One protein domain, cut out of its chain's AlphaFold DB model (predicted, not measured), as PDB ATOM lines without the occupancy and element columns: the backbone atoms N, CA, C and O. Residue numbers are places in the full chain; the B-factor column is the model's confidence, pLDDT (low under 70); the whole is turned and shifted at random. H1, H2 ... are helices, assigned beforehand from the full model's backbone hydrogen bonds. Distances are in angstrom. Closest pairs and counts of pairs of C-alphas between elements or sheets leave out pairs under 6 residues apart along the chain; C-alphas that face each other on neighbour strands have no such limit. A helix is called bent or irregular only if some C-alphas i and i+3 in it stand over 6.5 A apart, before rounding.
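What this domain is: This is residues 2 to 138 of the 247 residues of an uncharacterized protein of Alkalihalobacillus okhensis (UniProt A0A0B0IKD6). Four long helices, H1, H2, H4 and H7, make an elongated, partly crossed bundle, with H1 and H7 on opposite sides of bent H2 and H4. Short H3 lies at one end, H6 packs on H4, and H5 lies near the other end of H4, where the loop of residues 87 to 103 extends the length. The printed part has 137 residues with seven named helices, H1 to H7 in chain order, and no named strand; the class is all helix. It is compact, with a radius of gyration of the C-alphas of 16.5 A, and spans 57 by 31 by 21 A.

How they stand to each other: Begin at H2, residues 35 to 55, assigned by its hydrogen bonds as one helix but bent: C-alphas 44 and 47 are 7.9 A apart, and arms H2a, residues 35 to 44, and H2b, residues 47 to 55, stand at a steep tilt of 44 degrees. H1, residues 2 to 19, forms a helical hairpin with H2a, their closest C-alphas, Ser 9 and Ser 44, being 4.8 A apart. H7, residues 118 to 136, touches H2a at a steep tilt of 52 degrees, the same way; look at Gly 41 and Phe 123, the closest C-alphas, 4.2 A apart. The hub is H4, residues 68 to 86, which touches five helices, among them H1, the same way at a shallow tilt of 31 degrees, closest at C-alphas Val 10 and Ser 75, 5.3 A. H6, residues 110 to 115, touches H4's residues 77 to 84 alone, closest at C-alphas Met 80 and Leu 114, 6.6 A. H5, residues 104 to 107, touches H4, closest at C-alphas Tyr 84 and Leu 104, 6.4 A. H3, residues 62 to 66, only just touches H2b, with 3 pairs of C-alphas within 8 A, closest Tyr 49 and Leu 65, 7.3 A. H1 and H7 are apart. In H1, H2a, H2b, H3, H4 and H6 every O i to N i+4 pair is within hydrogen-bond range; H7 has 12 of 15, and H5 is too short for such a pair.

Where its parts are: Find C-alpha 2 at (-30.174, -18.229, -45.225); from there H1 runs 25.8 A to C-alpha 19. H2a measures 14.3 A and H2b 11.6 A. H4 runs 27.4 A to C-alpha 86 at (-9.544, -18.200, -20.846). H7 runs 27.7 A to C-alpha 136 at (-16.557, -27.622, -58.552), and is only just irregular, C-alphas 127 and 130 being 6.7 A apart.

The domain as a whole: The farthest C-alphas, Ser 58 and Lys 91, are 57.6 A apart. The printed part has no cut; the links H1 to H2 and H4 to H5 are long. Mean pLDDT of the printed part is 77.9, with 32 residues under 70, among them 21 to 34 and 89 to 98.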
ATOM      1  N   ALA A   2     -31.640 -18.259 -45.052       78.81
ATOM      2  CA  ALA A   2     -30.174 -18.229 -45.225       78.81
ATOM      3  C   ALA A   2     -29.410 -17.795 -43.952       78.81
ATOM      4  O   ALA A   2     -28.437 -18.437 -43.575       78.81
ATOM      5  N   LEU A   3     -29.912 -16.773 -43.245       82.31
ATOM      6  CA  LEU A   3     -29.361 -16.324 -41.959       82.31
ATOM      7  C   LEU A   3     -29.437 -17.393 -40.858       82.31
ATOM      8  O   LEU A   3     -28.515 -17.496 -40.063       82.31
ATOM      9  N   TYR A   4     -30.488 -18.221 -40.841       86.25
ATOM     10  CA  TYR A   4     -30.631 -19.316 -39.877       86.25
ATOM     11  C   TYR A   4     -29.558 -20.391 -40.092       86.25
ATOM     12  O   TYR A   4     -28.882 -20.790 -39.151       86.25
ATOM     13  N   PHE A   5     -29.337 -20.805 -41.345       87.56
ATOM     14  CA  PHE A   5     -28.255 -21.739 -41.682       87.56
ATOM     15  C   PHE A   5     -26.865 -21.127 -41.462       87.56
ATOM     16  O   PHE A   5     -25.934 -21.843 -41.097       87.56
ATOM     17  N   GLY A   6     -26.729 -19.809 -41.643       83.88
ATOM     18  CA  GLY A   6     -25.534 -19.061 -41.258       83.88
ATOM     19  C   GLY A   6     -25.272 -19.155 -39.758       83.88
ATOM     20  O   GLY A   6     -24.233 -19.667 -39.361       83.88
ATOM     21  N   ALA A   7     -26.241 -18.762 -38.927       87.50
ATOM     22  CA  ALA A   7     -26.144 -18.833 -37.470       87.50
ATOM     23  C   ALA A   7     -25.872 -20.259 -36.963       87.50
ATOM     24  O   ALA A   7     -25.042 -20.445 -36.079       87.50
ATOM     25  N   LEU A   8     -26.503 -21.273 -37.564       89.88
ATOM     26  CA  LEU A   8     -26.233 -22.679 -37.259       89.88
ATOM     27  C   LEU A   8     -24.778 -23.069 -37.567       89.88
ATOM     28  O   LEU A   8     -24.165 -23.787 -36.783       89.88
ATOM     29  N   SER A   9     -24.216 -22.582 -38.681       87.81
ATOM     30  CA  SER A   9     -22.809 -22.830 -39.034       87.81
ATOM     31  C   SER A   9     -21.862 -22.209 -38.002       87.81
ATOM     32  O   SER A   9     -20.941 -22.878 -37.540       87.81
ATOM     33  N   VAL A  10     -22.137 -20.966 -37.583       89.19
ATOM     34  CA  VAL A  10     -21.379 -20.280 -36.522       89.19
ATOM     35  C   VAL A  10     -21.456 -21.069 -35.215       89.19
ATOM     36  O   VAL A  10     -20.428 -21.377 -34.619       89.19
ATOM     37  N   PHE A  11     -22.665 -21.444 -34.789       90.69
ATOM     38  CA  PHE A  11     -22.882 -22.178 -33.543       90.69
ATOM     39  C   PHE A  11     -22.135 -23.516 -33.523       90.69
ATOM     40  O   PHE A  11     -21.454 -23.826 -32.547       90.69
ATOM     41  N   ILE A  12     -22.212 -24.290 -34.609       88.38
ATOM     42  CA  ILE A  12     -21.505 -25.571 -34.724       88.38
ATOM     43  C   ILE A  12     -19.991 -25.360 -34.721       88.38
ATOM     44  O   ILE A  12     -19.289 -26.101 -34.045       88.38
ATOM     45  N   SER A  13     -19.482 -24.347 -35.423       88.12
ATOM     46  CA  SER A  13     -18.050 -24.029 -35.432       88.12
ATOM     47  C   SER A  13     -17.530 -23.698 -34.031       88.12
ATOM     48  O   SER A  13     -16.529 -24.267 -33.597       88.12
ATOM     49  N   VAL A  14     -18.259 -22.870 -33.273       85.44
ATOM     50  CA  VAL A  14     -17.928 -22.564 -31.871       85.44
ATOM     51  C   VAL A  14     -17.986 -23.824 -31.005       85.44
ATOM     52  O   VAL A  14     -17.069 -24.070 -30.227       85.44
ATOM     53  N   LEU A  15     -19.016 -24.660 -31.159       86.00
ATOM     54  CA  LEU A  15     -19.142 -25.907 -30.401       86.00
ATOM     55  C   LEU A  15     -17.979 -26.869 -30.686       86.00
ATOM     56  O   LEU A  15     -17.402 -27.425 -29.754       86.00
ATOM     57  N   VAL A  16     -17.602 -27.036 -31.957       84.25
ATOM     58  CA  VAL A  16     -16.446 -27.851 -32.363       84.25
ATOM     59  C   VAL A  16     -15.161 -27.278 -31.770       84.25
ATOM     60  O   VAL A  16     -14.350 -28.043 -31.257       84.25
ATOM     61  N   ALA A  17     -14.992 -25.954 -31.774       78.81
ATOM     62  CA  ALA A  17     -13.829 -25.300 -31.181       78.81
ATOM     63  C   ALA A  17     -13.718 -25.545 -29.666       78.81
ATOM     64  O   ALA A  17     -12.624 -25.809 -29.165       78.81
ATOM     65  N   VAL A  18     -14.849 -25.494 -28.953       78.25
ATOM     66  CA  VAL A  18     -14.920 -25.765 -27.510       78.25
ATOM     67  C   VAL A  18     -14.614 -27.233 -27.212       78.25
ATOM     68  O   VAL A  18     -13.783 -27.510 -26.353       78.25
ATOM     69  N   ILE A  19     -15.223 -28.178 -27.942       77.94
ATOM     70  CA  ILE A  19     -14.978 -29.623 -27.762       77.94
ATOM     71  C   ILE A  19     -13.523 -29.984 -28.095       77.94
ATOM     72  O   ILE A  19     -12.922 -30.807 -27.409       77.94
ATOM     73  N   ALA A  20     -12.946 -29.359 -29.123       72.00
ATOM     74  CA  ALA A  20     -11.555 -29.566 -29.517       72.00
ATOM     75  C   ALA A  20     -10.538 -28.911 -28.561       72.00
ATOM     76  O   ALA A  20      -9.343 -29.159 -28.700       72.00
ATOM     77  N   GLY A  21     -10.981 -28.086 -27.604       60.97
ATOM     78  CA  GLY A  21     -10.112 -27.486 -26.588       60.97
ATOM     79  C   GLY A  21      -9.115 -26.459 -27.135       60.97
ATOM     80  O   GLY A  21      -7.965 -26.443 -26.703       60.97
ATOM     81  N   LEU A  22      -9.520 -25.617 -28.095       64.88
ATOM     82  CA  LEU A  22      -8.642 -24.596 -28.687       64.88
ATOM     83  C   LEU A  22      -8.317 -23.434 -27.708       64.88
ATOM     84  O   LEU A  22      -9.235 -22.963 -27.036       64.88
ATOM     85  N   PRO A  23      -7.078 -22.879 -27.689       56.44
ATOM     86  CA  PRO A  23      -5.896 -23.277 -28.466       56.44
ATOM     87  C   PRO A  23      -5.368 -24.671 -28.097       56.44
ATOM     88  O   PRO A  23      -5.276 -25.017 -26.923       56.44
ATOM     89  N   LEU A  24      -5.035 -25.463 -29.126       49.72
ATOM     90  CA  LEU A  24      -4.618 -26.865 -29.030       49.72
ATOM     91  C   LEU A  24      -3.295 -27.017 -28.264       49.72
ATOM     92  O   LEU A  24      -2.233 -27.153 -28.858       49.72
ATOM     93  N   ASN A  25      -3.380 -27.083 -26.942       43.16
ATOM     94  CA  ASN A  25      -2.481 -27.897 -26.134       43.16
ATOM     95  C   ASN A  25      -3.333 -28.990 -25.493       43.16
ATOM     96  O   ASN A  25      -3.688 -28.928 -24.318       43.16
ATOM     97  N   LEU A  26      -3.716 -29.979 -26.303       36.53
ATOM     98  CA  LEU A  26      -4.351 -31.184 -25.794       36.53
ATOM     99  C   LEU A  26      -3.272 -32.043 -25.135       36.53
ATOM    100  O   LEU A  26      -2.254 -32.376 -25.739       36.53
ATOM    101  N   THR A  27      -3.545 -32.438 -23.901       39.19
ATOM    102  CA  THR A  27      -2.832 -33.389 -23.034       39.19
ATOM    103  C   THR A  27      -2.559 -34.771 -23.658       39.19
ATOM    104  O   THR A  27      -2.078 -35.668 -22.974       39.19
ATOM    105  N   VAL A  28      -2.826 -34.965 -24.954       35.12
ATOM    106  CA  VAL A  28      -2.749 -36.239 -25.677       35.12
ATOM    107  C   VAL A  28      -1.951 -36.068 -26.978       35.12
ATOM    108  O   VAL A  28      -2.507 -36.059 -28.068       35.12
ATOM    109  N   GLY A  29      -0.630 -35.904 -26.849       33.81
ATOM    110  CA  GLY A  29       0.418 -36.396 -27.767       33.81
ATOM    111  C   GLY A  29       0.461 -35.997 -29.254       33.81
ATOM    112  O   GLY A  29       1.477 -36.262 -29.892       33.81
ATOM    113  N   PHE A  30      -0.557 -35.366 -29.834       33.66
ATOM    114  CA  PHE A  30      -0.600 -35.041 -31.261       33.66
ATOM    115  C   PHE A  30      -0.399 -33.535 -31.498       33.66
ATOM    116  O   PHE A  30      -1.246 -32.707 -31.166       33.66
ATOM    117  N   LYS A  31       0.749 -33.173 -32.085       41.50
ATOM    118  CA  LYS A  31       1.105 -31.797 -32.469       41.50
ATOM    119  C   LYS A  31       0.325 -31.367 -33.724       41.50
ATOM    120  O   LYS A  31       0.819 -31.557 -34.828       41.50
ATOM    121  N   PHE A  32      -0.855 -30.760 -33.564       52.22
ATOM    122  CA  PHE A  32      -1.668 -30.250 -34.689       52.22
ATOM    123  C   PHE A  32      -2.211 -28.815 -34.500       52.22
ATOM    124  O   PHE A  32      -3.402 -28.590 -34.713       52.22
ATOM    125  N   PRO A  33      -1.405 -27.804 -34.120       59.03
ATOM    126  CA  PRO A  33      -1.933 -26.487 -33.740       59.03
ATOM    127  C   PRO A  33      -2.766 -25.786 -34.830       59.03
ATOM    128  O   PRO A  33      -3.687 -25.053 -34.488       59.03
ATOM    129  N   TYR A  34      -2.511 -26.039 -36.120       67.56
ATOM    130  CA  TYR A  34      -3.123 -25.288 -37.230       67.56
ATOM    131  C   TYR A  34      -4.243 -26.029 -37.985       67.56
ATOM    132  O   TYR A  34      -5.169 -25.395 -38.494       67.56
ATOM    133  N   GLU A  35      -4.219 -27.365 -38.024       71.62
ATOM    134  CA  GLU A  35      -5.250 -28.165 -38.708       71.62
ATOM    135  C   GLU A  35      -6.615 -28.066 -38.009       71.62
ATOM    136  O   GLU A  35      -7.657 -28.044 -38.665       71.62
ATOM    137  N   GLY A  36      -6.626 -27.917 -36.679       78.00
ATOM    138  CA  GLY A  36      -7.861 -27.692 -35.925       78.00
ATOM    139  C   GLY A  36      -8.581 -26.415 -36.358       78.00
ATOM    140  O   GLY A  36      -9.786 -26.441 -36.608       78.00
ATOM    141  N   TYR A  37      -7.845 -25.314 -36.546       82.94
ATOM    142  CA  TYR A  37      -8.422 -24.067 -37.054       82.94
ATOM    143  C   TYR A  37      -8.960 -24.216 -38.473       82.94
ATOM    144  O   TYR A  37      -9.990 -23.627 -38.785       82.94
ATOM    145  N   PHE A  38      -8.337 -25.049 -39.308       87.88
ATOM    146  CA  PHE A  38      -8.854 -25.357 -40.638       87.88
ATOM    147  C   PHE A  38     -10.214 -26.071 -40.585       87.88
ATOM    148  O   PHE A  38     -11.152 -25.666 -41.272       87.88
ATOM    149  N   VAL A  39     -10.364 -27.096 -39.739       87.69
ATOM    150  CA  VAL A  39     -11.639 -27.829 -39.573       87.69
ATOM    151  C   VAL A  39     -12.726 -26.929 -38.980       87.69
ATOM    152  O   VAL A  39     -13.877 -26.923 -39.433       87.69
ATOM    153  N   VAL A  40     -12.370 -26.118 -37.988       88.81
ATOM    154  CA  VAL A  40     -13.288 -25.152 -37.373       88.81
ATOM    155  C   VAL A  40     -13.683 -24.063 -38.382       88.81
ATOM    156  O   VAL A  40     -14.860 -23.710 -38.480       88.81
ATOM    157  N   GLY A  41     -12.744 -23.622 -39.218       90.88
ATOM    158  CA  GLY A  41     -12.993 -22.757 -40.368       90.88
ATOM    159  C   GLY A  41     -13.975 -23.380 -41.356       90.88
ATOM    160  O   GLY A  41     -14.980 -22.757 -41.694       90.88
ATOM    161  N   PHE A  42     -13.760 -24.633 -41.761       91.69
ATOM    162  CA  PHE A  42     -14.652 -25.366 -42.668       91.69
ATOM    163  C   PHE A  42     -16.092 -25.413 -42.149       91.69
ATOM    164  O   PHE A  42     -17.039 -25.112 -42.879       91.69
ATOM    165  N   THR A  43     -16.272 -25.746 -40.870       92.00
ATOM    166  CA  THR A  43     -17.608 -25.850 -40.261       92.00
ATOM    167  C   THR A  43     -18.326 -24.502 -40.139       92.00
ATOM    168  O   THR A  43     -19.555 -24.476 -40.222       92.00
ATOM    169  N   SER A  44     -17.590 -23.386 -40.045       93.56
ATOM    170  CA  SER A  44     -18.151 -22.030 -39.888       93.56
ATOM    171  C   SER A  44     -19.008 -21.547 -41.062       93.56
ATOM    172  O   SER A  44     -19.888 -20.705 -40.882       93.56
ATOM    173  N   THR A  45     -18.804 -22.096 -42.261       93.56
ATOM    174  CA  THR A  45     -19.530 -21.692 -43.478       93.56
ATOM    175  C   THR A  45     -20.221 -22.857 -44.188       93.56
ATOM    176  O   THR A  45     -21.019 -22.637 -45.107       93.56
ATOM    177  N   PHE A  46     -19.965 -24.101 -43.771       91.75
ATOM    178  CA  PHE A  46     -20.431 -25.301 -44.462       91.75
ATOM    179  C   PHE A  46     -21.951 -25.340 -44.669       91.75
ATOM    180  O   PHE A  46     -22.408 -25.502 -45.803       91.75
ATOM    181  N   PHE A  47     -22.755 -25.163 -43.612       89.31
ATOM    182  CA  PHE A  47     -24.216 -25.262 -43.740       89.31
ATOM    183  C   PHE A  47     -24.817 -24.084 -44.507       89.31
ATOM    184  O   PHE A  47     -25.800 -24.264 -45.229       89.31
ATOM    185  N   TYR A  48     -24.204 -22.903 -44.412       91.38
ATOM    186  CA  TYR A  48     -24.575 -21.749 -45.225       91.38
ATOM    187  C   TYR A  48     -24.419 -22.041 -46.723       91.38
ATOM    188  O   TYR A  48     -25.372 -21.890 -47.497       91.38
ATOM    189  N   TYR A  49     -23.246 -22.524 -47.138       89.50
ATOM    190  CA  TYR A  49     -23.013 -22.859 -48.539       89.50
ATOM    191  C   TYR A  49     -23.856 -24.054 -48.985       89.50
ATOM    192  O   TYR A  49     -24.482 -23.990 -50.045       89.50
ATOM    193  N   LEU A  50     -23.975 -25.101 -48.166       87.81
ATOM    194  CA  LEU A  50     -24.863 -26.231 -48.447       87.81
ATOM    195  C   LEU A  50     -26.297 -25.755 -48.724       87.81
ATOM    196  O   LEU A  50     -26.924 -26.214 -49.681       87.81
ATOM    197  N   TYR A  51     -26.801 -24.803 -47.933       87.44
ATOM    198  CA  TYR A  51     -28.120 -24.218 -48.136       87.44
ATOM    199  C   TYR A  51     -28.227 -23.481 -49.478       87.44
ATOM    200  O   TYR A  51     -29.160 -23.748 -50.240       87.44
ATOM    201  N   ILE A  52     -27.266 -22.608 -49.810       85.56
ATOM    202  CA  ILE A  52     -27.257 -21.897 -51.102       85.56
ATOM    203  C   ILE A  52     -27.293 -22.890 -52.258       85.56
ATOM    204  O   ILE A  52     -28.151 -22.798 -53.136       85.56
ATOM    205  N   PHE A  53     -26.385 -23.861 -52.252       79.19
ATOM    206  CA  PHE A  53     -26.231 -24.779 -53.373       79.19
ATOM    207  C   PHE A  53     -27.374 -25.791 -53.485       79.19
ATOM    208  O   PHE A  53     -27.615 -26.297 -54.584       79.19
ATOM    209  N   LYS A  54     -28.072 -26.120 -52.391       79.19
ATOM    210  CA  LYS A  54     -29.193 -27.072 -52.406       79.19
ATOM    211  C   LYS A  54     -30.531 -26.400 -52.714       79.19
ATOM    212  O   LYS A  54     -31.296 -26.954 -53.501       79.19
ATOM    213  N   TYR A  55     -30.796 -25.229 -52.134       74.75
ATOM    214  CA  TYR A  55     -32.129 -24.612 -52.131       74.75
ATOM    215  C   TYR A  55     -32.253 -23.353 -53.003       74.75
ATOM    216  O   TYR A  55     -33.356 -23.032 -53.429       74.75
ATOM    217  N   LEU A  56     -31.159 -22.655 -53.333       70.75
ATOM    218  CA  LEU A  56     -31.192 -21.407 -54.118       70.75
ATOM    219  C   LEU A  56     -30.784 -21.599 -55.591       70.75
ATOM    220  O   LEU A  56     -30.195 -20.707 -56.200       70.75
ATOM    221  N   LYS A  57     -31.136 -22.746 -56.192       62.09
ATOM    222  CA  LYS A  57     -30.745 -23.119 -57.568       62.09
ATOM    223  C   LYS A  57     -31.173 -22.112 -58.648       62.09
ATOM    224  O   LYS A  57     -30.431 -21.883 -59.593       62.09
ATOM    225  N   SER A  58     -32.361 -21.514 -58.521       53.34
ATOM    226  CA  SER A  58     -32.948 -20.626 -59.544       53.34
ATOM    227  C   SER A  58     -32.496 -19.159 -59.439       53.34
ATOM    228  O   SER A  58     -32.531 -18.443 -60.428       53.34
ATOM    229  N   SER A  59     -32.003 -18.716 -58.278       59.16
ATOM    230  CA  SER A  59     -31.582 -17.326 -58.017       59.16
ATOM    231  C   SER A  59     -30.127 -17.283 -57.538       59.16
ATOM    232  O   SER A  59     -29.764 -16.550 -56.606       59.16
ATOM    233  N   PHE A  60     -29.284 -18.144 -58.108       64.31
ATOM    234  CA  PHE A  60     -27.874 -18.159 -57.758       64.31
ATOM    235  C   PHE A  60     -27.233 -16.833 -58.186       64.31
ATOM    236  O   PHE A  60     -27.345 -16.418 -59.335       64.31
ATOM    237  N   SER A  61     -26.599 -16.154 -57.234       68.00
ATOM    238  CA  SER A  61     -25.870 -14.910 -57.452       68.00
ATOM    239  C   SER A  61     -24.554 -15.011 -56.703       68.00
ATOM    240  O   SER A  61     -24.554 -15.363 -55.521       68.00
ATOM    241  N   TYR A  62     -23.447 -14.693 -57.377       72.50
ATOM    242  CA  TYR A  62     -22.103 -14.732 -56.794       72.50
ATOM    243  C   TYR A  62     -22.000 -13.903 -55.510       72.50
ATOM    244  O   TYR A  62     -21.345 -14.324 -54.560       72.50
ATOM    245  N   TYR A  63     -22.742 -12.796 -55.417       77.69
ATOM    246  CA  TYR A  63     -22.805 -11.975 -54.206       77.69
ATOM    247  C   TYR A  63     -23.292 -12.754 -52.976       77.69
ATOM    248  O   TYR A  63     -22.824 -12.517 -51.866       77.69
ATOM    249  N   LYS A  64     -24.172 -13.750 -53.150       81.50
ATOM    250  CA  LYS A  64     -24.631 -14.598 -52.037       81.50
ATOM    251  C   LYS A  64     -23.515 -15.498 -51.502       81.50
ATOM    252  O   LYS A  64     -23.586 -15.885 -50.340       81.50
ATOM    253  N   LEU A  65     -22.492 -15.824 -52.299       84.12
ATOM    254  CA  LEU A  65     -21.333 -16.576 -51.811       84.12
ATOM    255  C   LEU A  65     -20.420 -15.720 -50.926       84.12
ATOM    256  O   LEU A  65     -19.872 -16.232 -49.950       84.12
ATOM    257  N   LEU A  66     -20.312 -14.420 -51.222       86.31
ATOM    258  CA  LEU A  66     -19.491 -13.478 -50.450       86.31
ATOM    259  C   LEU A  66     -19.997 -13.297 -49.016       86.31
ATOM    260  O   LEU A  66     -19.201 -13.073 -48.115       86.31
ATOM    261  N   ASN A  67     -21.292 -13.502 -48.772       87.00
ATOM    262  CA  ASN A  67     -21.876 -13.508 -47.426       87.00
ATOM    263  C   ASN A  67     -21.324 -14.620 -46.505       87.00
ATOM    264  O   ASN A  67     -21.578 -14.584 -45.305       87.00
ATOM    265  N   GLY A  68     -20.573 -15.599 -47.023       87.69
ATOM    266  CA  GLY A  68     -19.831 -16.533 -46.170       87.69
ATOM    267  C   GLY A  68     -18.643 -15.880 -45.454       87.69
ATOM    268  O   GLY A  68     -18.313 -16.290 -44.346       87.69
ATOM    269  N   ILE A  69     -18.058 -14.818 -46.024       91.06
ATOM    270  CA  ILE A  69     -16.938 -14.069 -45.431       91.06
ATOM    271  C   ILE A  69     -17.316 -13.462 -44.069       91.06
ATOM    272  O   ILE A  69     -16.618 -13.744 -43.095       91.06
ATOM    273  N   PRO A  70     -18.411 -12.681 -43.931       91.94
ATOM    274  CA  PRO A  70     -18.796 -12.151 -42.625       91.94
ATOM    275  C   PRO A  70     -19.167 -13.255 -41.624       91.94
ATOM    276  O   PRO A  70     -18.886 -13.099 -40.441       91.94
ATOM    277  N   LEU A  71     -19.729 -14.391 -42.061       91.31
ATOM    278  CA  LEU A  71     -20.004 -15.530 -41.169       91.31
ATOM    279  C   LEU A  71     -18.716 -16.152 -40.616       91.31
ATOM    280  O   LEU A  71     -18.628 -16.424 -39.415       91.31
ATOM    281  N   ALA A  72     -17.709 -16.332 -41.473       92.62
ATOM    282  CA  ALA A  72     -16.385 -16.780 -41.066       92.62
ATOM    283  C   ALA A  72     -15.746 -15.777 -40.090       92.62
ATOM    284  O   ALA A  72     -15.274 -16.180 -39.032       92.62
ATOM    285  N   ALA A  73     -15.806 -14.475 -40.389       92.44
ATOM    286  CA  ALA A  73     -15.254 -13.430 -39.527       92.44
ATOM    287  C   ALA A  73     -15.924 -13.385 -38.143       92.44
ATOM    288  O   ALA A  73     -15.228 -13.314 -37.132       92.44
ATOM    289  N   ILE A  74     -17.257 -13.482 -38.078       92.25
ATOM    290  CA  ILE A  74     -18.005 -13.535 -36.810       92.25
ATOM    291  C   ILE A  74     -17.623 -14.784 -36.014       92.25
ATOM    292  O   ILE A  74     -17.381 -14.695 -34.810       92.25
ATOM    293  N   SER A  75     -17.536 -15.941 -36.673       91.56
ATOM    294  CA  SER A  75     -17.144 -17.198 -36.022       91.56
ATOM    295  C   SER A  75     -15.732 -17.101 -35.453       91.56
ATOM    296  O   SER A  75     -15.522 -17.396 -34.279       91.56
ATOM    297  N   PHE A  76     -14.789 -16.611 -36.258       91.56
ATOM    298  CA  PHE A  76     -13.406 -16.414 -35.853       91.56
ATOM    299  C   PHE A  76     -13.300 -15.464 -34.660       91.56
ATOM    300  O   PHE A  76     -12.735 -15.831 -33.636       91.56
ATOM    301  N   ALA A  77     -13.920 -14.283 -34.741       90.81
ATOM    302  CA  ALA A  77     -13.933 -13.318 -33.644       90.81
ATOM    303  C   ALA A  77     -14.545 -13.903 -32.363       90.81
ATOM    304  O   ALA A  77     -14.016 -13.673 -31.280       90.81
ATOM    305  N   THR A  78     -15.613 -14.699 -32.478       89.81
ATOM    306  CA  THR A  78     -16.248 -15.362 -31.328       89.81
ATOM    307  C   THR A  78     -15.310 -16.379 -30.677       89.81
ATOM    308  O   THR A  78     -15.157 -16.383 -29.458       89.81
ATOM    309  N   ILE A  79     -14.645 -17.214 -31.478       86.88
ATOM    310  CA  ILE A  79     -13.690 -18.216 -30.989       86.88
ATOM    311  C   ILE A  79     -12.494 -17.528 -30.328       86.88
ATOM    312  O   ILE A  79     -12.171 -17.839 -29.185       86.88
ATOM    313  N   MET A  80     -11.893 -16.545 -31.001       85.44
ATOM    314  CA  MET A  80     -10.774 -15.772 -30.460       85.44
ATOM    315  C   MET A  80     -11.173 -15.020 -29.191       85.44
ATOM    316  O   MET A  80     -10.374 -14.912 -28.269       85.44
ATOM    317  N   PHE A  81     -12.409 -14.526 -29.098       87.81
ATOM    318  CA  PHE A  81     -12.905 -13.895 -27.878       87.81
ATOM    319  C   PHE A  81     -12.975 -14.897 -26.727       87.81
ATOM    320  O   PHE A  81     -12.497 -14.594 -25.636       87.81
ATOM    321  N   ILE A  82     -13.512 -16.099 -26.950       84.38
ATOM    322  CA  ILE A  82     -13.530 -17.152 -25.925       84.38
ATOM    323  C   ILE A  82     -12.101 -17.469 -25.476       84.38
ATOM    324  O   ILE A  82     -11.828 -17.415 -24.279       84.38
ATOM    325  N   GLN A  83     -11.181 -17.697 -26.418       79.75
ATOM    326  CA  GLN A  83      -9.768 -17.971 -26.129       79.75
ATOM    327  C   GLN A  83      -9.112 -16.846 -25.332       79.75
ATOM    328  O   GLN A  83      -8.523 -17.088 -24.286       79.75
ATOM    329  N   TYR A  84      -9.300 -15.600 -25.761       81.38
ATOM    330  CA  TYR A  84      -8.797 -14.415 -25.072       81.38
ATOM    331  C   TYR A  84      -9.263 -14.333 -23.615       81.38
ATOM    332  O   TYR A  84      -8.561 -13.812 -22.749       81.38
ATOM    333  N   ASN A  85     -10.463 -14.848 -23.331       83.12
ATOM    334  CA  ASN A  85     -11.037 -14.827 -21.995       83.12
ATOM    335  C   ASN A  85     -10.519 -15.925 -21.062       83.12
ATOM    336  O   ASN A  85     -10.615 -15.743 -19.849       83.12
ATOM    337  N   ILE A  86      -9.977 -17.016 -21.606       78.38
ATOM    338  CA  ILE A  86      -9.544 -18.200 -20.846       78.38
ATOM    339  C   ILE A  86      -8.032 -18.456 -20.925       78.38
ATOM    340  O   ILE A  86      -7.534 -19.351 -20.248       78.38
ATOM    341  N   ALA A  87      -7.315 -17.693 -21.750       76.19
ATOM    342  CA  ALA A  87      -5.890 -17.848 -21.983       76.19
ATOM    343  C   ALA A  87      -5.030 -17.095 -20.953       76.19
ATOM    344  O   ALA A  87      -5.331 -15.971 -20.536       76.19
ATOM    345  N   TYR A  88      -3.906 -17.711 -20.616       74.06
ATOM    346  CA  TYR A  88      -2.860 -17.231 -19.724       74.06
ATOM    347  C   TYR A  88      -1.526 -17.234 -20.474       74.06
ATOM    348  O   TYR A  88      -1.277 -18.107 -21.306       74.06
ATOM    349  N   ILE A  89      -0.671 -16.256 -20.195       68.75
ATOM    350  CA  ILE A  89       0.694 -16.168 -20.710       68.75
ATOM    351  C   ILE A  89       1.658 -16.548 -19.588       68.75
ATOM    352  O   ILE A  89       1.656 -15.954 -18.506       68.75
ATOM    353  N   THR A  90       2.516 -17.527 -19.861       67.62
ATOM    354  CA  THR A  90       3.635 -17.878 -18.980       67.62
ATOM    355  C   THR A  90       4.812 -16.927 -19.190       67.62
ATOM    356  O   THR A  90       4.911 -16.242 -20.205       67.62
ATOM    357  N   LYS A  91       5.749 -16.888 -18.233       63.25
ATOM    358  CA  LYS A  91       6.951 -16.031 -18.312       63.25
ATOM    359  C   LYS A  91       7.808 -16.286 -19.560       63.25
ATOM    360  O   LYS A  91       8.545 -15.399 -19.971       63.25
ATOM    361  N   ASP A  92       7.659 -17.459 -20.170       60.75
ATOM    362  CA  ASP A  92       8.342 -17.874 -21.396       60.75
ATOM    363  C   ASP A  92       7.660 -17.340 -22.678       60.75
ATOM    364  O   ASP A  92       8.099 -17.638 -23.786       60.75
ATOM    365  N   GLY A  93       6.578 -16.560 -22.547       60.69
ATOM    366  CA  GLY A  93       5.845 -15.946 -23.659       60.69
ATOM    367  C   GLY A  93       4.859 -16.878 -24.371       60.69
ATOM    368  O   GLY A  93       4.242 -16.477 -25.357       60.69
ATOM    369  N   PHE A  94       4.687 -18.109 -23.883       64.25
ATOM    370  CA  PHE A  94       3.749 -19.074 -24.452       64.25
ATOM    371  C   PHE A  94       2.334 -18.895 -23.889       64.25
ATOM    372  O   PHE A  94       2.142 -18.616 -22.703       64.25
ATOM    373  N   ILE A  95       1.335 -19.087 -24.754       65.50
ATOM    374  CA  ILE A  95      -0.086 -19.001 -24.405       65.50
ATOM    375  C   ILE A  95      -0.592 -20.388 -23.981       65.50
ATOM    376  O   ILE A  95      -0.470 -21.364 -24.723       65.50
ATOM    377  N   HIS A  96      -1.196 -20.470 -22.799       64.94
ATOM    378  CA  HIS A  96      -1.778 -21.680 -22.223       64.94
ATOM    379  C   HIS A  96      -3.222 -21.437 -21.775       64.94
ATOM    380  O   HIS A  96      -3.573 -20.345 -21.349       64.94
ATOM    381  N   ASN A  97      -4.056 -22.478 -21.790       64.44
ATOM    382  CA  ASN A  97      -5.427 -22.419 -21.249       64.44
ATOM    383  C   ASN A  97      -5.515 -22.864 -19.782       64.44
ATOM    384  O   ASN A  97      -6.602 -23.000 -19.225       64.44
ATOM    385  N   LEU A  98      -4.369 -23.158 -19.171       66.81
ATOM    386  CA  LEU A  98      -4.265 -23.476 -17.754       66.81
ATOM    387  C   LEU A  98      -4.001 -22.177 -16.988       66.81
ATOM    388  O   LEU A  98      -3.284 -21.333 -17.525       66.81
ATOM    389  N   PRO A  99      -4.510 -22.025 -15.751       70.25
ATOM    390  CA  PRO A  99      -4.279 -20.849 -14.910       70.25
ATOM    391  C   PRO A  99      -2.833 -20.817 -14.390       70.25
ATOM    392  O   PRO A  99      -2.567 -20.973 -13.200       70.25
ATOM    393  N   ILE A 100      -1.881 -20.687 -15.311       69.00
ATOM    394  CA  ILE A 100      -0.441 -20.715 -15.084       69.00
ATOM    395  C   ILE A 100       0.127 -19.456 -15.740       69.00
ATOM    396  O   ILE A 100       0.231 -19.382 -16.962       69.00
ATOM    397  N   GLY A 101       0.490 -18.469 -14.919       72.19
ATOM    398  CA  GLY A 101       0.974 -17.163 -15.375       72.19
ATOM    399  C   GLY A 101      -0.091 -16.064 -15.317       72.19
ATOM    400  O   GLY A 101      -1.110 -16.208 -14.640       72.19
ATOM    401  N   ASP A 102       0.168 -14.955 -16.005       75.75
ATOM    402  CA  ASP A 102      -0.746 -13.812 -16.050       75.75
ATOM    403  C   ASP A 102      -1.833 -14.040 -17.098       75.75
ATOM    404  O   ASP A 102      -1.611 -14.686 -18.119       75.75
ATOM    405  N   THR A 103      -3.023 -13.483 -16.891       79.44
ATOM    406  CA  THR A 103      -4.079 -13.558 -17.910       79.44
ATOM    407  C   THR A 103      -3.640 -12.859 -19.196       79.44
ATOM    408  O   THR A 103      -3.120 -11.750 -19.143       79.44
ATOM    409  N   LEU A 104      -3.945 -13.420 -20.365       77.56
ATOM    410  CA  LEU A 104      -3.651 -12.774 -21.653       77.56
ATOM    411  C   LEU A 104      -4.202 -11.335 -21.724       77.56
ATOM    412  O   LEU A 104      -3.551 -10.433 -22.252       77.56
ATOM    413  N   LYS A 105      -5.369 -11.099 -21.108       79.31
ATOM    414  CA  LYS A 105      -6.027  -9.784 -21.056       79.31
ATOM    415  C   LYS A 105      -5.235  -8.689 -20.357       79.31
ATOM    416  O   LYS A 105      -5.471  -7.516 -20.634       79.31
ATOM    417  N   SER A 106      -4.381  -9.046 -19.400       79.94
ATOM    418  CA  SER A 106      -3.592  -8.059 -18.658       79.94
ATOM    419  C   SER A 106      -2.358  -7.611 -19.435       79.94
ATOM    420  O   SER A 106      -1.764  -6.601 -19.074       79.94
ATOM    421  N   GLN A 107      -1.989  -8.325 -20.504       78.38
ATOM    422  CA  GLN A 107      -0.777  -8.057 -21.278       78.38
ATOM    423  C   GLN A 107      -1.060  -7.548 -22.697       78.38
ATOM    424  O   GLN A 107      -0.312  -6.720 -23.213       78.38
ATOM    425  N   VAL A 108      -2.131  -8.018 -23.343       81.19
ATOM    426  CA  VAL A 108      -2.444  -7.691 -24.742       81.19
ATOM    427  C   VAL A 108      -3.919  -7.327 -24.866       81.19
ATOM    428  O   VAL A 108      -4.770  -7.950 -24.245       81.19
ATOM    429  N   THR A 109      -4.246  -6.323 -25.683       86.19
ATOM    430  CA  THR A 109      -5.645  -5.989 -25.982       86.19
ATOM    431  C   THR A 109      -6.269  -7.031 -26.909       86.19
ATOM    432  O   THR A 109      -5.598  -7.599 -27.772       86.19
ATOM    433  N   PHE A 110      -7.584  -7.235 -26.804       83.50
ATOM    434  CA  PHE A 110      -8.295  -8.179 -27.672       83.50
ATOM    435  C   PHE A 110      -8.080  -7.897 -29.168       83.50
ATOM    436  O   PHE A 110      -7.886  -8.825 -29.945       83.50
ATOM    437  N   LEU A 111      -8.065  -6.622 -29.575       83.94
ATOM    438  CA  LEU A 111      -7.858  -6.248 -30.975       83.94
ATOM    439  C   LEU A 111      -6.471  -6.669 -31.483       83.94
ATOM    440  O   LEU A 111      -6.362  -7.205 -32.582       83.94
ATOM    441  N   ASN A 112      -5.428  -6.493 -30.669       79.88
ATOM    442  CA  ASN A 112      -4.080  -6.940 -31.020       79.88
ATOM    443  C   ASN A 112      -4.009  -8.473 -31.083       79.88
ATOM    444  O   ASN A 112      -3.415  -9.026 -32.001       79.88
ATOM    445  N   TYR A 113      -4.675  -9.171 -30.164       76.62
ATOM    446  CA  TYR A 113      -4.755 -10.632 -30.199       76.62
ATOM    447  C   TYR A 113      -5.515 -11.165 -31.428       76.62
ATOM    448  O   TYR A 113      -5.156 -12.201 -31.979       76.62
ATOM    449  N   LEU A 114      -6.535 -10.441 -31.899       80.94
ATOM    450  CA  LEU A 114      -7.342 -10.813 -33.063       80.94
ATOM    451  C   LEU A 114      -6.616 -10.601 -34.406       80.94
ATOM    452  O   LEU A 114      -6.887 -11.335 -35.353       80.94
ATOM    453  N   LEU A 115      -5.732  -9.601 -34.508       75.06
ATOM    454  CA  LEU A 115      -5.113  -9.174 -35.775       75.06
ATOM    455  C   LEU A 115      -3.810  -9.905 -36.139       75.06
ATOM    456  O   LEU A 115      -3.451  -9.931 -37.314       75.06
ATOM    457  N   PHE A 116      -3.116 -10.505 -35.168       64.69
ATOM    458  CA  PHE A 116      -1.833 -11.194 -35.374       64.69
ATOM    459  C   PHE A 116      -1.804 -12.745 -35.288       64.69
ATOM    460  O   PHE A 116      -0.700 -13.294 -35.263       64.69
ATOM    461  N   PRO A 117      -2.923 -13.499 -35.278       68.88
ATOM    462  CA  PRO A 117      -2.865 -14.955 -35.190       68.88
ATOM    463  C   PRO A 117      -2.609 -15.601 -36.564       68.88
ATOM    464  O   PRO A 117      -3.387 -15.437 -37.511       68.88
ATOM    465  N   GLN A 118      -1.554 -16.413 -36.671       71.25
ATOM    466  CA  GLN A 118      -1.329 -17.309 -37.820       71.25
ATOM    467  C   GLN A 118      -2.503 -18.288 -38.008       71.25
ATOM    468  O   GLN A 118      -2.806 -18.721 -39.120       71.25
ATOM    469  N   GLU A 119      -3.210 -18.583 -36.920       77.69
ATOM    470  CA  GLU A 119      -4.434 -19.371 -36.830       77.69
ATOM    471  C   GLU A 119      -5.554 -18.808 -37.713       77.69
ATOM    472  O   GLU A 119      -6.318 -19.573 -38.307       77.69
ATOM    473  N   GLY A 120      -5.613 -17.478 -37.863       83.00
ATOM    474  CA  GLY A 120      -6.577 -16.813 -38.735       83.00
ATOM    475  C   GLY A 120      -6.437 -17.267 -40.185       83.00
ATOM    476  O   GLY A 120      -7.437 -17.552 -40.840       83.00
ATOM    477  N   ILE A 121      -5.207 -17.436 -40.677       86.94
ATOM    478  CA  ILE A 121      -4.951 -17.860 -42.061       86.94
ATOM    479  C   ILE A 121      -5.546 -19.250 -42.311       86.94
ATOM    480  O   ILE A 121      -6.311 -19.432 -43.260       86.94
ATOM    481  N   PHE A 122      -5.256 -20.221 -41.443       87.38
ATOM    482  CA  PHE A 122      -5.778 -21.586 -41.575       87.38
ATOM    483  C   PHE A 122      -7.296 -21.644 -41.413       87.38
ATOM    484  O   PHE A 122      -7.964 -22.365 -42.158       87.38
ATOM    485  N   PHE A 123      -7.852 -20.843 -40.504       90.56
ATOM    486  CA  PHE A 123      -9.295 -20.716 -40.341       90.56
ATOM    487  C   PHE A 123      -9.971 -20.192 -41.614       90.56
ATOM    488  O   PHE A 123     -10.951 -20.773 -42.089       90.56
ATOM    489  N   PHE A 124      -9.449 -19.115 -42.207       92.12
ATOM    490  CA  PHE A 124     -10.018 -18.543 -43.429       92.12
ATOM    491  C   PHE A 124      -9.824 -19.455 -44.648       92.12
ATOM    492  O   PHE A 124     -10.738 -19.576 -45.461       92.12
ATOM    493  N   LEU A 125      -8.703 -20.174 -44.752       91.44
ATOM    494  CA  LEU A 125      -8.528 -21.212 -45.776       91.44
ATOM    495  C   LEU A 125      -9.576 -22.324 -45.632       91.44
ATOM    496  O   LEU A 125     -10.215 -22.706 -46.615       91.44
ATOM    497  N   GLY A 126      -9.803 -22.793 -44.403       91.94
ATOM    498  CA  GLY A 126     -10.834 -23.779 -44.095       91.94
ATOM    499  C   GLY A 126     -12.234 -23.294 -44.465       91.94
ATOM    500  O   GLY A 126     -12.994 -24.032 -45.088       91.94
ATOM    501  N   SER A 127     -12.574 -22.041 -44.151       93.88
ATOM    502  CA  SER A 127     -13.912 -21.482 -44.396       93.88
ATOM    503  C   SER A 127     -14.231 -21.227 -45.871       93.88
ATOM    504  O   SER A 127     -15.406 -21.217 -46.251       93.88
ATOM    505  N   LEU A 128     -13.213 -21.088 -46.725       92.19
ATOM    506  CA  LEU A 128     -13.380 -20.995 -48.176       92.19
ATOM    507  C   LEU A 128     -13.531 -22.368 -48.847       92.19
ATOM    508  O   LEU A 128     -14.172 -22.474 -49.896       92.19
ATOM    509  N   LEU A 129     -12.999 -23.440 -48.252       91.44
ATOM    510  CA  LEU A 129     -13.012 -24.777 -48.853       91.44
ATOM    511  C   LEU A 129     -14.424 -25.286 -49.229       91.44
ATOM    512  O   LEU A 129     -14.578 -25.791 -50.349       91.44
ATOM    513  N   PRO A 130     -15.478 -25.148 -48.391       88.75
ATOM    514  CA  PRO A 130     -16.826 -25.572 -48.770       88.75
ATOM    515  C   PRO A 130     -17.323 -24.911 -50.061       88.75
ATOM    516  O   PRO A 130     -17.986 -25.566 -50.865       88.75
ATOM    517  N   MET A 131     -16.978 -23.639 -50.293       88.56
ATOM    518  CA  MET A 131     -17.346 -22.925 -51.516       88.56
ATOM    519  C   MET A 131     -16.708 -23.584 -52.744       88.56
ATOM    520  O   MET A 131     -17.413 -23.845 -53.721       88.56
ATOM    521  N   PHE A 132     -15.414 -23.914 -52.695       86.25
ATOM    522  CA  PHE A 132     -14.717 -24.579 -53.802       86.25
ATOM    523  C   PHE A 132     -15.246 -25.998 -54.062       86.25
ATOM    524  O   PHE A 132     -15.553 -26.347 -55.206       86.25
ATOM    525  N   ILE A 133     -15.435 -26.805 -53.012       84.50
ATOM    526  CA  ILE A 133     -15.959 -28.179 -53.134       84.50
ATOM    527  C   ILE A 133     -17.365 -28.182 -53.740       84.50
ATOM    528  O   ILE A 133     -17.679 -29.017 -54.587       84.50
ATOM    529  N   LEU A 134     -18.229 -27.261 -53.317       81.31
ATOM    530  CA  LEU A 134     -19.607 -27.219 -53.798       81.31
ATOM    531  C   LEU A 134     -19.719 -26.594 -55.192       81.31
ATOM    532  O   LEU A 134     -20.542 -27.056 -55.980       81.31
ATOM    533  N   THR A 135     -18.875 -25.614 -55.527       78.69
ATOM    534  CA  THR A 135     -18.839 -24.992 -56.864       78.69
ATOM    535  C   THR A 135     -18.280 -25.945 -57.919       78.69
ATOM    536  O   THR A 135     -18.874 -26.077 -58.984       78.69
ATOM    537  N   SER A 136     -17.198 -26.673 -57.617       72.25
ATOM    538  CA  SER A 136     -16.557 -27.622 -58.552       72.25
ATOM    539  C   SER A 136     -17.471 -28.767 -59.005       72.25
ATOM    540  O   SER A 136     -17.237 -29.400 -60.032       72.25
ATOM    541  N   ARG A 137     -18.544 -29.041 -58.254       71.75
ATOM    542  CA  ARG A 137     -19.557 -30.053 -58.589       71.75
ATOM    543  C   ARG A 137     -20.704 -29.511 -59.445       71.75
ATOM    544  O   ARG A 137     -21.653 -30.247 -59.704       71.75
ATOM    545  N   ARG A 138     -20.679 -28.233 -59.829       76.12
ATOM    546  CA  ARG A 138     -21.755 -27.582 -60.583       76.12
ATOM    547  C   ARG A 138     -21.292 -27.211 -61.987       76.12
ATOM    548  O   ARG A 138     -20.167 -26.778 -62.189       76.12
TER     549      ARG A 138